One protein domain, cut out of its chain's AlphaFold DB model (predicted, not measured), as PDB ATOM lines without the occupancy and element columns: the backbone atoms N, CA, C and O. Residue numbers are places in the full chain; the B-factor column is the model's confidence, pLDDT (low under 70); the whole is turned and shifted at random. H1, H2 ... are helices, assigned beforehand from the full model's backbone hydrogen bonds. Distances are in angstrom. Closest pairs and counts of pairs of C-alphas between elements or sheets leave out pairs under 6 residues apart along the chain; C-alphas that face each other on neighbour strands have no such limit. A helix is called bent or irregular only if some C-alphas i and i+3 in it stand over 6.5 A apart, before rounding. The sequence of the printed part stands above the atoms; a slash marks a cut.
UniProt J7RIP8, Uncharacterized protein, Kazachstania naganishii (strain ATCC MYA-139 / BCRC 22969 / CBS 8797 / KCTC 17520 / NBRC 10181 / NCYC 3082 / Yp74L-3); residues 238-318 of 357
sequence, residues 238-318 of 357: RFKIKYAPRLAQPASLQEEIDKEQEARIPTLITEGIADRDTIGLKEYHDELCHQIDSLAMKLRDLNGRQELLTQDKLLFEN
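What this domain is: This is residues 238 to 318 of the 357 residues of an uncharacterized protein of Kazachstania naganishii (strain ATCC MYA-139 / BCRC 22969 / CBS 8797 / KCTC 17520 / NBRC 10181 / NCYC 3082 / Yp74L-3) (UniProt J7RIP8). One long straight helix, H2, makes the longest axis, and a shorter kinked helix, H1, crosses it off-centre at a steep angle, on the part of H2 nearer its first residue. Residues 238 to 250, a long stretch with no named element, lead past H2 to the start of H1, while residues 299 to 318, which belong to H2, stick out as a bare arm. The printed part has 81 residues with two named helices, H1 then H2, and no named strand; its class is all helix. It is only just loose, close to extended, with a radius of gyration of the C-alphas of 17.4 A and spans of 61 by 28 by 27 A.

How they stand to each other: H1, residues 251 to 270, has a kink of 33 degrees near residue 262 and is irregular, with C-alphas 252 and 255 7.3 A apart. H2, residues 278 to 318, touches H1 with residues 284 to 291 alone, and H1 touches it with residues 261 to 268 alone. Their closest C-alphas, those of Gln 261 and Gln 291, are 7.4 A apart. They run opposite ways at a steep tilt of 65 degrees. In H2 every O i to N i+4 pair is within hydrogen-bond range; in H1 12 of 16 are.

Where its parts are: H1 begins at C-alpha 251, (192.207, 179.447, 82.684), and measures 29.7 A from first to last C-alpha. H2 runs 59.8 A, from C-alpha 278 at (191.087, 182.131, 115.583) to C-alpha 318 at (169.411, 150.646, 69.555).

The domain as a whole: The two C-alphas farthest apart, those of Asp 277 and Asn 318, are 60.7 A apart. Without the stretches that stand free, residues 250 to 256 and 299 to 318, the body spans 31 by 26 by 20 A. The printed part has no cut, and the link from H1 to H2 is short. Mean pLDDT of the printed part is 81.0; residues 246, 248 to 249, 251 and 272 to 275 are under 70.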
ATOM      1  N   ARG A 238     173.623 179.975  97.600       79.25
ATOM      2  CA  ARG A 238     172.477 179.159  98.043       79.25
ATOM      3  C   ARG A 238     172.399 178.966  99.549       79.25
ATOM      4  O   ARG A 238     171.302 178.993 100.107       79.25
ATOM      5  N   PHE A 239     173.541 178.822 100.215       78.50
ATOM      6  CA  PHE A 239     173.599 178.587 101.662       78.50
ATOM      7  C   PHE A 239     173.884 179.868 102.462       78.50
ATOM      8  O   PHE A 239     173.785 179.855 103.687       78.50
ATOM      9  N   LYS A 240     174.163 180.995 101.783       83.88
ATOM     10  CA  LYS A 240     174.490 182.305 102.384       83.88
ATOM     11  C   LYS A 240     175.724 182.266 103.296       83.88
ATOM     12  O   LYS A 240     175.883 183.132 104.161       83.88
ATOM     13  N   ILE A 241     176.601 181.281 103.095       82.31
ATOM     14  CA  ILE A 241     177.835 181.127 103.864       82.31
ATOM     15  C   ILE A 241     178.795 182.242 103.447       82.31
ATOM     16  O   ILE A 241     179.095 182.437 102.268       82.31
ATOM     17  N   LYS A 242     179.237 183.027 104.431       83.31
ATOM     18  CA  LYS A 242     180.167 184.136 104.219       83.31
ATOM     19  C   LYS A 242     181.590 183.607 104.310       83.31
ATOM     20  O   LYS A 242     182.099 183.433 105.411       83.31
ATOM     21  N   TYR A 243     182.213 183.421 103.159       83.50
ATOM     22  CA  TYR A 243     183.634 183.127 103.033       83.50
ATOM     23  C   TYR A 243     184.228 183.986 101.909       83.50
ATOM     24  O   TYR A 243     183.478 184.508 101.072       83.50
ATOM     25  N   ALA A 244     185.544 184.195 101.904       79.12
ATOM     26  CA  ALA A 244     186.226 184.904 100.822       79.12
ATOM     27  C   ALA A 244     186.528 183.940  99.656       79.12
ATOM     28  O   ALA A 244     187.372 183.060  99.819       79.12
ATOM     29  N   PRO A 245     185.893 184.074  98.471       71.81
ATOM     30  CA  PRO A 245     186.235 183.228  97.334       71.81
ATOM     31  C   PRO A 245     187.650 183.557  96.860       71.81
ATOM     32  O   PRO A 245     188.006 184.736  96.748       71.81
ATOM     33  N   ARG A 246     188.443 182.530  96.538       68.50
ATOM     34  CA  ARG A 246     189.742 182.731  95.887       68.50
ATOM     35  C   ARG A 246     189.521 183.437  94.544       68.50
ATOM     36  O   ARG A 246     188.599 183.100  93.802       68.50
ATOM     37  N   LEU A 247     190.349 184.437  94.244       70.69
ATOM     38  CA  LEU A 247     190.274 185.166  92.977       70.69
ATOM     39  C   LEU A 247     190.537 184.197  91.817       70.69
ATOM     40  O   LEU A 247     191.529 183.467  91.845       70.69
ATOM     41  N   ALA A 248     189.651 184.196  90.819       62.00
ATOM     42  CA  ALA A 248     189.778 183.336  89.648       62.00
ATOM     43  C   ALA A 248     191.106 183.615  88.925       62.00
ATOM     44  O   ALA A 248     191.400 184.756  88.557       62.00
ATOM     45  N   GLN A 249     191.909 182.569  88.755       66.94
ATOM     46  CA  GLN A 249     193.201 182.625  88.075       66.94
ATOM     47  C   GLN A 249     193.021 182.375  86.564       66.94
ATOM     48  O   GLN A 249     191.961 181.906  86.143       66.94
ATOM     49  N   PRO A 250     193.998 182.736  85.707       72.50
ATOM     50  CA  PRO A 250     193.879 182.517  84.267       72.50
ATOM     51  C   PRO A 250     193.657 181.036  83.925       72.50
ATOM     52  O   PRO A 250     194.360 180.154  84.418       72.50
ATOM     53  N   ALA A 251     192.710 180.784  83.016       69.44
ATOM     54  CA  ALA A 251     192.207 179.447  82.684       69.44
ATOM     55  C   ALA A 251     193.285 178.434  82.249       69.44
ATOM     56  O   ALA A 251     193.088 177.235  82.410       69.44
ATOM     57  N   SER A 252     194.436 178.896  81.747       73.31
ATOM     58  CA  SER A 252     195.564 178.042  81.351       73.31
ATOM     59  C   SER A 252     196.280 177.346  82.514       73.31
ATOM     60  O   SER A 252     196.988 176.379  82.269       73.31
ATOM     61  N   LEU A 253     196.129 177.831  83.751       73.12
ATOM     62  CA  LEU A 253     196.705 177.213  84.958       73.12
ATOM     63  C   LEU A 253     195.649 176.522  85.832       73.12
ATOM     64  O   LEU A 253     195.998 175.833  86.787       73.12
ATOM     65  N   GLN A 254     194.360 176.689  85.514       75.00
ATOM     66  CA  GLN A 254     193.265 176.231  86.367       75.00
ATOM     67  C   GLN A 254     193.296 174.713  86.591       75.00
ATOM     68  O   GLN A 254     193.107 174.277  87.717       75.00
ATOM     69  N   GLU A 255     193.608 173.909  85.568       77.56
ATOM     70  CA  GLU A 255     193.647 172.443  85.694       77.56
ATOM     71  C   GLU A 255     194.778 171.948  86.621       77.56
ATOM     72  O   GLU A 255     194.601 170.980  87.359       77.56
ATOM     73  N   GLU A 256     195.938 172.610  86.611       81.06
ATOM     74  CA  GLU A 256     197.064 172.272  87.491       81.06
ATOM     75  C   GLU A 256     196.762 172.680  88.940       81.06
ATOM     76  O   GLU A 256     196.923 171.879  89.862       81.06
ATOM     77  N   ILE A 257     196.206 173.881  89.123       76.50
ATOM     78  CA  ILE A 257     195.731 174.391  90.415       76.50
ATOM     79  C   ILE A 257     194.625 173.492  90.991       76.50
ATOM     80  O   ILE A 257     194.618 173.214  92.189       76.50
ATOM     81  N   ASP A 258     193.700 173.017  90.158       75.56
ATOM     82  CA  ASP A 258     192.590 172.153  90.560       75.56
ATOM     83  C   ASP A 258     193.062 170.760  91.001       75.56
ATOM     84  O   ASP A 258     192.453 170.183  91.906       75.56
ATOM     85  N   LYS A 259     194.143 170.237  90.402       81.06
ATOM     86  CA  LYS A 259     194.811 168.989  90.819       81.06
ATOM     87  C   LYS A 259     195.603 169.174  92.112       81.06
ATOM     88  O   LYS A 259     195.549 168.319  92.994       81.06
ATOM     89  N   GLU A 260     196.305 170.297  92.264       82.12
ATOM     90  CA  GLU A 260     197.006 170.615  93.512       82.12
ATOM     91  C   GLU A 260     196.017 170.804  94.678       82.12
ATOM     92  O   GLU A 260     196.266 170.354  95.797       82.12
ATOM     93  N   GLN A 261     194.862 171.423  94.415       76.38
ATOM     94  CA  GLN A 261     193.779 171.562  95.389       76.38
ATOM     95  C   GLN A 261     193.193 170.202  95.784       76.38
ATOM     96  O   GLN A 261     193.077 169.944  96.979       76.38
ATOM     97  N   GLU A 262     192.925 169.300  94.831       77.56
ATOM     98  CA  GLU A 262     192.503 167.921  95.131       77.56
ATOM     99  C   GLU A 262     193.500 167.182  96.034       77.56
ATOM    100  O   GLU A 262     193.096 166.563  97.020       77.56
ATOM    101  N   ALA A 263     194.802 167.304  95.758       82.44
ATOM    102  CA  ALA A 263     195.853 166.690  96.569       82.44
ATOM    103  C   ALA A 263     195.911 167.231  98.016       82.44
ATOM    104  O   ALA A 263     196.391 166.531  98.909       82.44
ATOM    105  N   ARG A 264     195.392 168.442  98.270       79.00
ATOM    106  CA  ARG A 264     195.305 169.064  99.605       79.00
ATOM    107  C   ARG A 264     194.028 168.704 100.381       79.00
ATOM    108  O   ARG A 264     193.957 168.974 101.581       79.00
ATOM    109  N   ILE A 265     193.023 168.079  99.760       76.44
ATOM    110  CA  ILE A 265     191.782 167.689 100.459       76.44
ATOM    111  C   ILE A 265     192.056 166.684 101.604       76.44
ATOM    112  O   ILE A 265     191.583 166.926 102.717       76.44
ATOM    113  N   PRO A 266     192.858 165.608 101.425       77.62
ATOM    114  CA  PRO A 266     193.160 164.668 102.509       77.62
ATOM    115  C   PRO A 266     193.935 165.300 103.671       77.62
ATOM    116  O   PRO A 266     193.696 164.958 104.830       77.62
ATOM    117  N   THR A 267     194.844 166.240 103.382       77.31
ATOM    118  CA  THR A 267     195.602 166.953 104.421       77.31
ATOM    119  C   THR A 267     194.700 167.878 105.229       77.31
ATOM    120  O   THR A 267     194.791 167.864 106.450       77.31
ATOM    121  N   LEU A 268     193.756 168.588 104.595       73.44
ATOM    122  CA  LEU A 268     192.781 169.424 105.310       73.44
ATOM    123  C   LEU A 268     191.905 168.602 106.270       73.44
ATOM    124  O   LEU A 268     191.669 169.034 107.391       73.44
ATOM    125  N   ILE A 269     191.475 167.402 105.868       75.75
ATOM    126  CA  ILE A 269     190.675 166.504 106.724       75.75
ATOM    127  C   ILE A 269     191.504 165.947 107.899       75.75
ATOM    128  O   ILE A 269     190.967 165.713 108.981       75.75
ATOM    129  N   THR A 270     192.809 165.737 107.696       76.31
ATOM    130  CA  THR A 270     193.711 165.131 108.694       76.31
ATOM    131  C   THR A 270     194.285 166.159 109.679       76.31
ATOM    132  O   THR A 270     194.502 165.837 110.847       76.31
ATOM    133  N   GLU A 271     194.503 167.406 109.250       72.56
ATOM    134  CA  GLU A 271     194.956 168.516 110.099       72.56
ATOM    135  C   GLU A 271     193.822 169.041 110.997       72.56
ATOM    136  O   GLU A 271     193.248 170.112 110.764       72.56
ATOM    137  N   GLY A 272     193.518 168.271 112.042       63.66
ATOM    138  CA  GLY A 272     192.453 168.553 112.999       63.66
ATOM    139  C   GLY A 272     192.479 169.966 113.601       63.66
ATOM    140  O   GLY A 272     193.515 170.606 113.766       63.66
ATOM    141  N   ILE A 273     191.293 170.431 113.994       69.94
ATOM    142  CA  ILE A 273     191.007 171.804 114.453       69.94
ATOM    143  C   ILE A 273     191.741 172.184 115.764       69.94
ATOM    144  O   ILE A 273     191.811 173.360 116.110       69.94
ATOM    145  N   ALA A 274     192.294 171.207 116.490       66.50
ATOM    146  CA  ALA A 274     192.679 171.312 117.900       66.50
ATOM    147  C   ALA A 274     193.726 172.392 118.252       66.50
ATOM    148  O   ALA A 274     193.635 172.942 119.345       66.50
ATOM    149  N   ASP A 275     194.661 172.711 117.349       66.19
ATOM    150  CA  ASP A 275     195.802 173.614 117.613       66.19
ATOM    151  C   ASP A 275     195.759 174.944 116.816       66.19
ATOM    152  O   ASP A 275     196.756 175.664 116.749       66.19
ATOM    153  N   ARG A 276     194.632 175.301 116.174       75.62
ATOM    154  CA  ARG A 276     194.551 176.524 115.343       75.62
ATOM    155  C   ARG A 276     194.035 177.748 116.110       75.62
ATOM    156  O   ARG A 276     192.930 177.738 116.649       75.62
ATOM    157  N   ASP A 277     194.784 178.848 116.027       81.25
ATOM    158  CA  ASP A 277     194.331 180.190 116.421       81.25
ATOM    159  C   ASP A 277     193.071 180.630 115.652       81.25
ATOM    160  O   ASP A 277     192.798 180.175 114.541       81.25
ATOM    161  N   THR A 278     192.333 181.608 116.188       77.69
ATOM    162  CA  THR A 278     191.087 182.131 115.583       77.69
ATOM    163  C   THR A 278     191.252 182.655 114.150       77.69
ATOM    164  O   THR A 278     190.306 182.589 113.363       77.69
ATOM    165  N   ILE A 279     192.443 183.147 113.791       76.88
ATOM    166  CA  ILE A 279     192.789 183.580 112.428       76.88
ATOM    167  C   ILE A 279     192.970 182.357 111.519       76.88
ATOM    168  O   ILE A 279     192.284 182.249 110.502       76.88
ATOM    169  N   GLY A 280     193.801 181.391 111.928       81.88
ATOM    170  CA  GLY A 280     194.030 180.147 111.182       81.88
ATOM    171  C   GLY A 280     192.775 179.273 111.055       81.88
ATOM    172  O   GLY A 280     192.616 178.566 110.063       81.88
ATOM    173  N   LEU A 281     191.844 179.358 112.011       84.06
ATOM    174  CA  LEU A 281     190.534 178.712 111.935       84.06
ATOM    175  C   LEU A 281     189.638 179.341 110.857       84.06
ATOM    176  O   LEU A 281     188.919 178.624 110.164       84.06
ATOM    177  N   LYS A 282     189.688 180.668 110.690       84.31
ATOM    178  CA  LYS A 282     188.942 181.363 109.634       84.31
ATOM    179  C   LYS A 282     189.513 181.048 108.251       84.31
ATOM    180  O   LYS A 282     188.750 180.781 107.331       84.31
ATOM    181  N   GLU A 283     190.836 181.049 108.111       85.25
ATOM    182  CA  GLU A 283     191.507 180.672 106.860       85.25
ATOM    183  C   GLU A 283     191.196 179.217 106.479       85.25
ATOM    184  O   GLU A 283     190.853 178.942 105.333       85.25
ATOM    185  N   TYR A 284     191.206 178.304 107.455       84.19
ATOM    186  CA  TYR A 284     190.792 176.912 107.272       84.19
ATOM    187  C   TYR A 284     189.313 176.773 106.862       84.19
ATOM    188  O   TYR A 284     188.998 176.013 105.950       84.19
ATOM    189  N   HIS A 285     188.399 177.531 107.481       85.50
ATOM    190  CA  HIS A 285     186.983 177.562 107.094       85.50
ATOM    191  C   HIS A 285     186.780 178.051 105.651       85.50
ATOM    192  O   HIS A 285     186.034 177.433 104.888       85.50
ATOM    193  N   ASP A 286     187.431 179.155 105.277       85.88
ATOM    194  CA  ASP A 286     187.302 179.730 103.939       85.88
ATOM    195  C   ASP A 286     187.915 178.795 102.877       85.88
ATOM    196  O   ASP A 286     187.349 178.649 101.791       85.88
ATOM    197  N   GLU A 287     188.994 178.078 103.217       86.38
ATOM    198  CA  GLU A 287     189.565 177.024 102.376       86.38
ATOM    199  C   GLU A 287     188.619 175.829 102.212       86.38
ATOM    200  O   GLU A 287     188.364 175.413 101.083       86.38
ATOM    201  N   LEU A 288     188.040 175.302 103.298       84.94
ATOM    202  CA  LEU A 288     187.061 174.211 103.218       84.94
ATOM    203  C   LEU A 288     185.854 174.588 102.349       84.94
ATOM    204  O   LEU A 288     185.425 173.784 101.524       84.94
ATOM    205  N   CYS A 289     185.326 175.809 102.487       85.44
ATOM    206  CA  CYS A 289     184.226 176.285 101.644       85.44
ATOM    207  C   CYS A 289     184.623 176.313 100.161       85.44
ATOM    208  O   CYS A 289     183.860 175.867  99.306       85.44
ATOM    209  N   HIS A 290     185.833 176.791  99.851       84.81
ATOM    210  CA  HIS A 290     186.363 176.788  98.489       84.81
ATOM    211  C   HIS A 290     186.512 175.364  97.922       84.81
ATOM    212  O   HIS A 290     186.086 175.111  96.795       84.81
ATOM    213  N   GLN A 291     187.039 174.417  98.705       84.75
ATOM    214  CA  GLN A 291     187.170 173.014  98.284       84.75
ATOM    215  C   GLN A 291     185.806 172.347  98.049       84.75
ATOM    216  O   GLN A 291     185.633 171.650  97.050       84.75
ATOM    217  N   ILE A 292     184.812 172.593  98.911       85.69
ATOM    218  CA  ILE A 292     183.449 172.061  98.739       85.69
ATOM    219  C   ILE A 292     182.807 172.594  97.452       85.69
ATOM    220  O   ILE A 292     182.224 171.811  96.702       85.69
ATOM    221  N   ASP A 293     182.939 173.891  97.155       84.56
ATOM    222  CA  ASP A 293     182.390 174.462  95.919       84.56
ATOM    223  C   ASP A 293     183.124 173.948  94.664       84.56
ATOM    224  O   ASP A 293     182.472 173.655  93.659       84.56
ATOM    225  N   SER A 294     184.446 173.733  94.729       83.38
ATOM    226  CA  SER A 294     185.224 173.084  93.657       83.38
ATOM    227  C   SER A 294     184.758 171.642  93.399       83.38
ATOM    228  O   SER A 294     184.449 171.275  92.261       83.38
ATOM    229  N   LEU A 295     184.595 170.837  94.454       84.81
ATOM    230  CA  LEU A 295     184.054 169.478  94.353       84.81
ATOM    231  C   LEU A 295     182.614 169.460  93.815       84.81
ATOM    232  O   LEU A 295     182.282 168.609  92.990       84.81
ATOM    233  N   ALA A 296     181.762 170.400  94.230       84.38
ATOM    234  CA  ALA A 296     180.379 170.499  93.760       84.38
ATOM    235  C   ALA A 296     180.277 170.893  92.273       84.38
ATOM    236  O   ALA A 296     179.371 170.430  91.575       84.38
ATOM    237  N   MET A 297     181.205 171.717  91.767       82.06
ATOM    238  CA  MET A 297     181.362 171.971  90.329       82.06
ATOM    239  C   MET A 297     181.784 170.688  89.595       82.06
ATOM    240  O   MET A 297     181.085 170.253  88.681       82.06
ATOM    241  N   LYS A 298     182.860 170.028  90.043       83.62
ATOM    242  CA  LYS A 298     183.389 168.807  89.410       83.62
ATOM    243  C   LYS A 298     182.376 167.657  89.394       83.62
ATOM    244  O   LYS A 298     182.252 166.975  88.380       83.62
ATOM    245  N   LEU A 299     181.604 167.471  90.467       85.31
ATOM    246  CA  LEU A 299     180.541 166.460  90.533       85.31
ATOM    247  C   LEU A 299     179.453 166.725  89.484       85.31
ATOM    248  O   LEU A 299     179.004 165.788  88.827       85.31
ATOM    249  N   ARG A 300     179.066 167.990  89.276       83.94
ATOM    250  CA  ARG A 300     178.100 168.380  88.236       83.94
ATOM    251  C   ARG A 300     178.621 168.062  86.835       83.94
ATOM    252  O   ARG A 300     177.891 167.470  86.045       83.94
ATOM    253  N   ASP A 301     179.874 168.412  86.552       82.69
ATOM    254  CA  ASP A 301     180.496 168.174  85.247       82.69
ATOM    255  C   ASP A 301     180.641 166.672  84.957       82.69
ATOM    256  O   ASP A 301     180.368 166.218  83.844       82.69
ATOM    257  N   LEU A 302     181.019 165.877  85.965       85.69
ATOM    258  CA  LEU A 302     181.072 164.417  85.865       85.69
ATOM    259  C   LEU A 302     179.681 163.807  85.651       85.69
ATOM    260  O   LEU A 302     179.541 162.935  84.797       85.69
ATOM    261  N   ASN A 303     178.653 164.290  86.353       86.25
ATOM    262  CA  ASN A 303     177.278 163.820  86.179       86.25
ATOM    263  C   ASN A 303     176.740 164.144  84.770       86.25
ATOM    264  O   ASN A 303     176.141 163.287  84.128       86.25
ATOM    265  N   GLY A 304     177.037 165.336  84.237       84.62
ATOM    266  CA  GLY A 304     176.702 165.700  82.855       84.62
ATOM    267  C   GLY A 304     177.407 164.819  81.814       84.62
ATOM    268  O   GLY A 304     176.779 164.362  80.861       84.62
ATOM    269  N   ARG A 305     178.694 164.498  82.017       86.69
ATOM    270  CA  ARG A 305     179.421 163.531  81.167       86.69
ATOM    271  C   ARG A 305     178.840 162.120  81.271       86.69
ATOM    272  O   ARG A 305     178.748 161.432  80.260       86.69
ATOM    273  N   GLN A 306     178.438 161.691  82.467       88.06
ATOM    274  CA  GLN A 306     177.798 160.393  82.685       88.06
ATOM    275  C   GLN A 306     176.441 160.305  81.970       88.06
ATOM    276  O   GLN A 306     176.142 159.271  81.372       88.06
ATOM    277  N   GLU A 307     175.640 161.374  81.985       86.94
ATOM    278  CA  GLU A 307     174.372 161.440  81.250       86.94
ATOM    279  C   GLU A 307     174.595 161.323  79.734       86.94
ATOM    280  O   GLU A 307     173.971 160.470  79.105       86.94
ATOM    281  N   LEU A 308     175.551 162.072  79.168       88.50
ATOM    282  CA  LEU A 308     175.924 161.972  77.748       88.50
ATOM    283  C   LEU A 308     176.383 160.555  77.365       88.50
ATOM    284  O   LEU A 308     175.840 159.968  76.436       88.50
ATOM    285  N   LEU A 309     177.301 159.954  78.132       91.75
ATOM    286  CA  LEU A 309     177.756 158.576  77.892       91.75
ATOM    287  C   LEU A 309     176.621 157.546  78.003       91.75
ATOM    288  O   LEU A 309     176.647 156.517  77.329       91.75
ATOM    289  N   THR A 310     175.614 157.810  78.840       90.31
ATOM    290  CA  THR A 310     174.426 156.953  78.958       90.31
ATOM    291  C   THR A 310     173.514 157.099  77.738       90.31
ATOM    292  O   THR A 310     172.996 156.096  77.249       90.31
ATOM    293  N   GLN A 311     173.351 158.315  77.208       91.62
ATOM    294  CA  GLN A 311     172.618 158.565  75.963       91.62
ATOM    295  C   GLN A 311     173.316 157.899  74.768       91.62
ATOM    296  O   GLN A 311     172.674 157.138  74.044       91.62
ATOM    297  N   ASP A 312     174.631 158.084  74.619       90.88
ATOM    298  CA  ASP A 312     175.437 157.438  73.575       90.88
ATOM    299  C   ASP A 312     175.328 155.909  73.646       90.88
ATOM    300  O   ASP A 312     175.080 155.253  72.634       90.88
ATOM    301  N   LYS A 313     175.433 155.324  74.851       95.19
ATOM    302  CA  LYS A 313     175.243 153.881  75.065       95.19
ATOM    303  C   LYS A 313     173.888 153.404  74.538       95.19
ATOM    304  O   LYS A 313     173.845 152.417  73.808       95.19
ATOM    305  N   LEU A 314     172.799 154.096  74.882       92.06
ATOM    306  CA  LEU A 314     171.448 153.741  74.430       92.06
ATOM    307  C   LEU A 314     171.307 153.856  72.904       92.06
ATOM    308  O   LEU A 314     170.669 153.006  72.284       92.06
ATOM    309  N   LEU A 315     171.932 154.859  72.279       93.62
ATOM    310  CA  LEU A 315     171.972 154.982  70.819       93.62
ATOM    311  C   LEU A 315     172.697 153.790  70.174       93.62
ATOM    312  O   LEU A 315     172.162 153.195  69.236       93.62
ATOM    313  N   PHE A 316     173.856 153.382  70.700       95.44
ATOM    314  CA  PHE A 316     174.569 152.198  70.208       95.44
ATOM    315  C   PHE A 316     173.780 150.899  70.426       95.44
ATOM    316  O   PHE A 316     173.706 150.081  69.510       95.44
ATOM    317  N   GLU A 317     173.144 150.712  71.586       95.31
ATOM    318  CA  GLU A 317     172.300 149.539  71.866       95.31
ATOM    319  C   GLU A 317     171.107 149.451  70.898       95.31
ATOM    320  O   GLU A 317     170.817 148.370  70.379       95.31
ATOM    321  N   ASN A 318     170.479 150.582  70.558       91.06
ATOM    322  CA  ASN A 318     169.411 150.646  69.555       91.06
ATOM    323  C   ASN A 318     169.914 150.304  68.139       91.06
ATOM    324  O   ASN A 318     169.274 149.526  67.432       91.06
TER     325      ASN A 318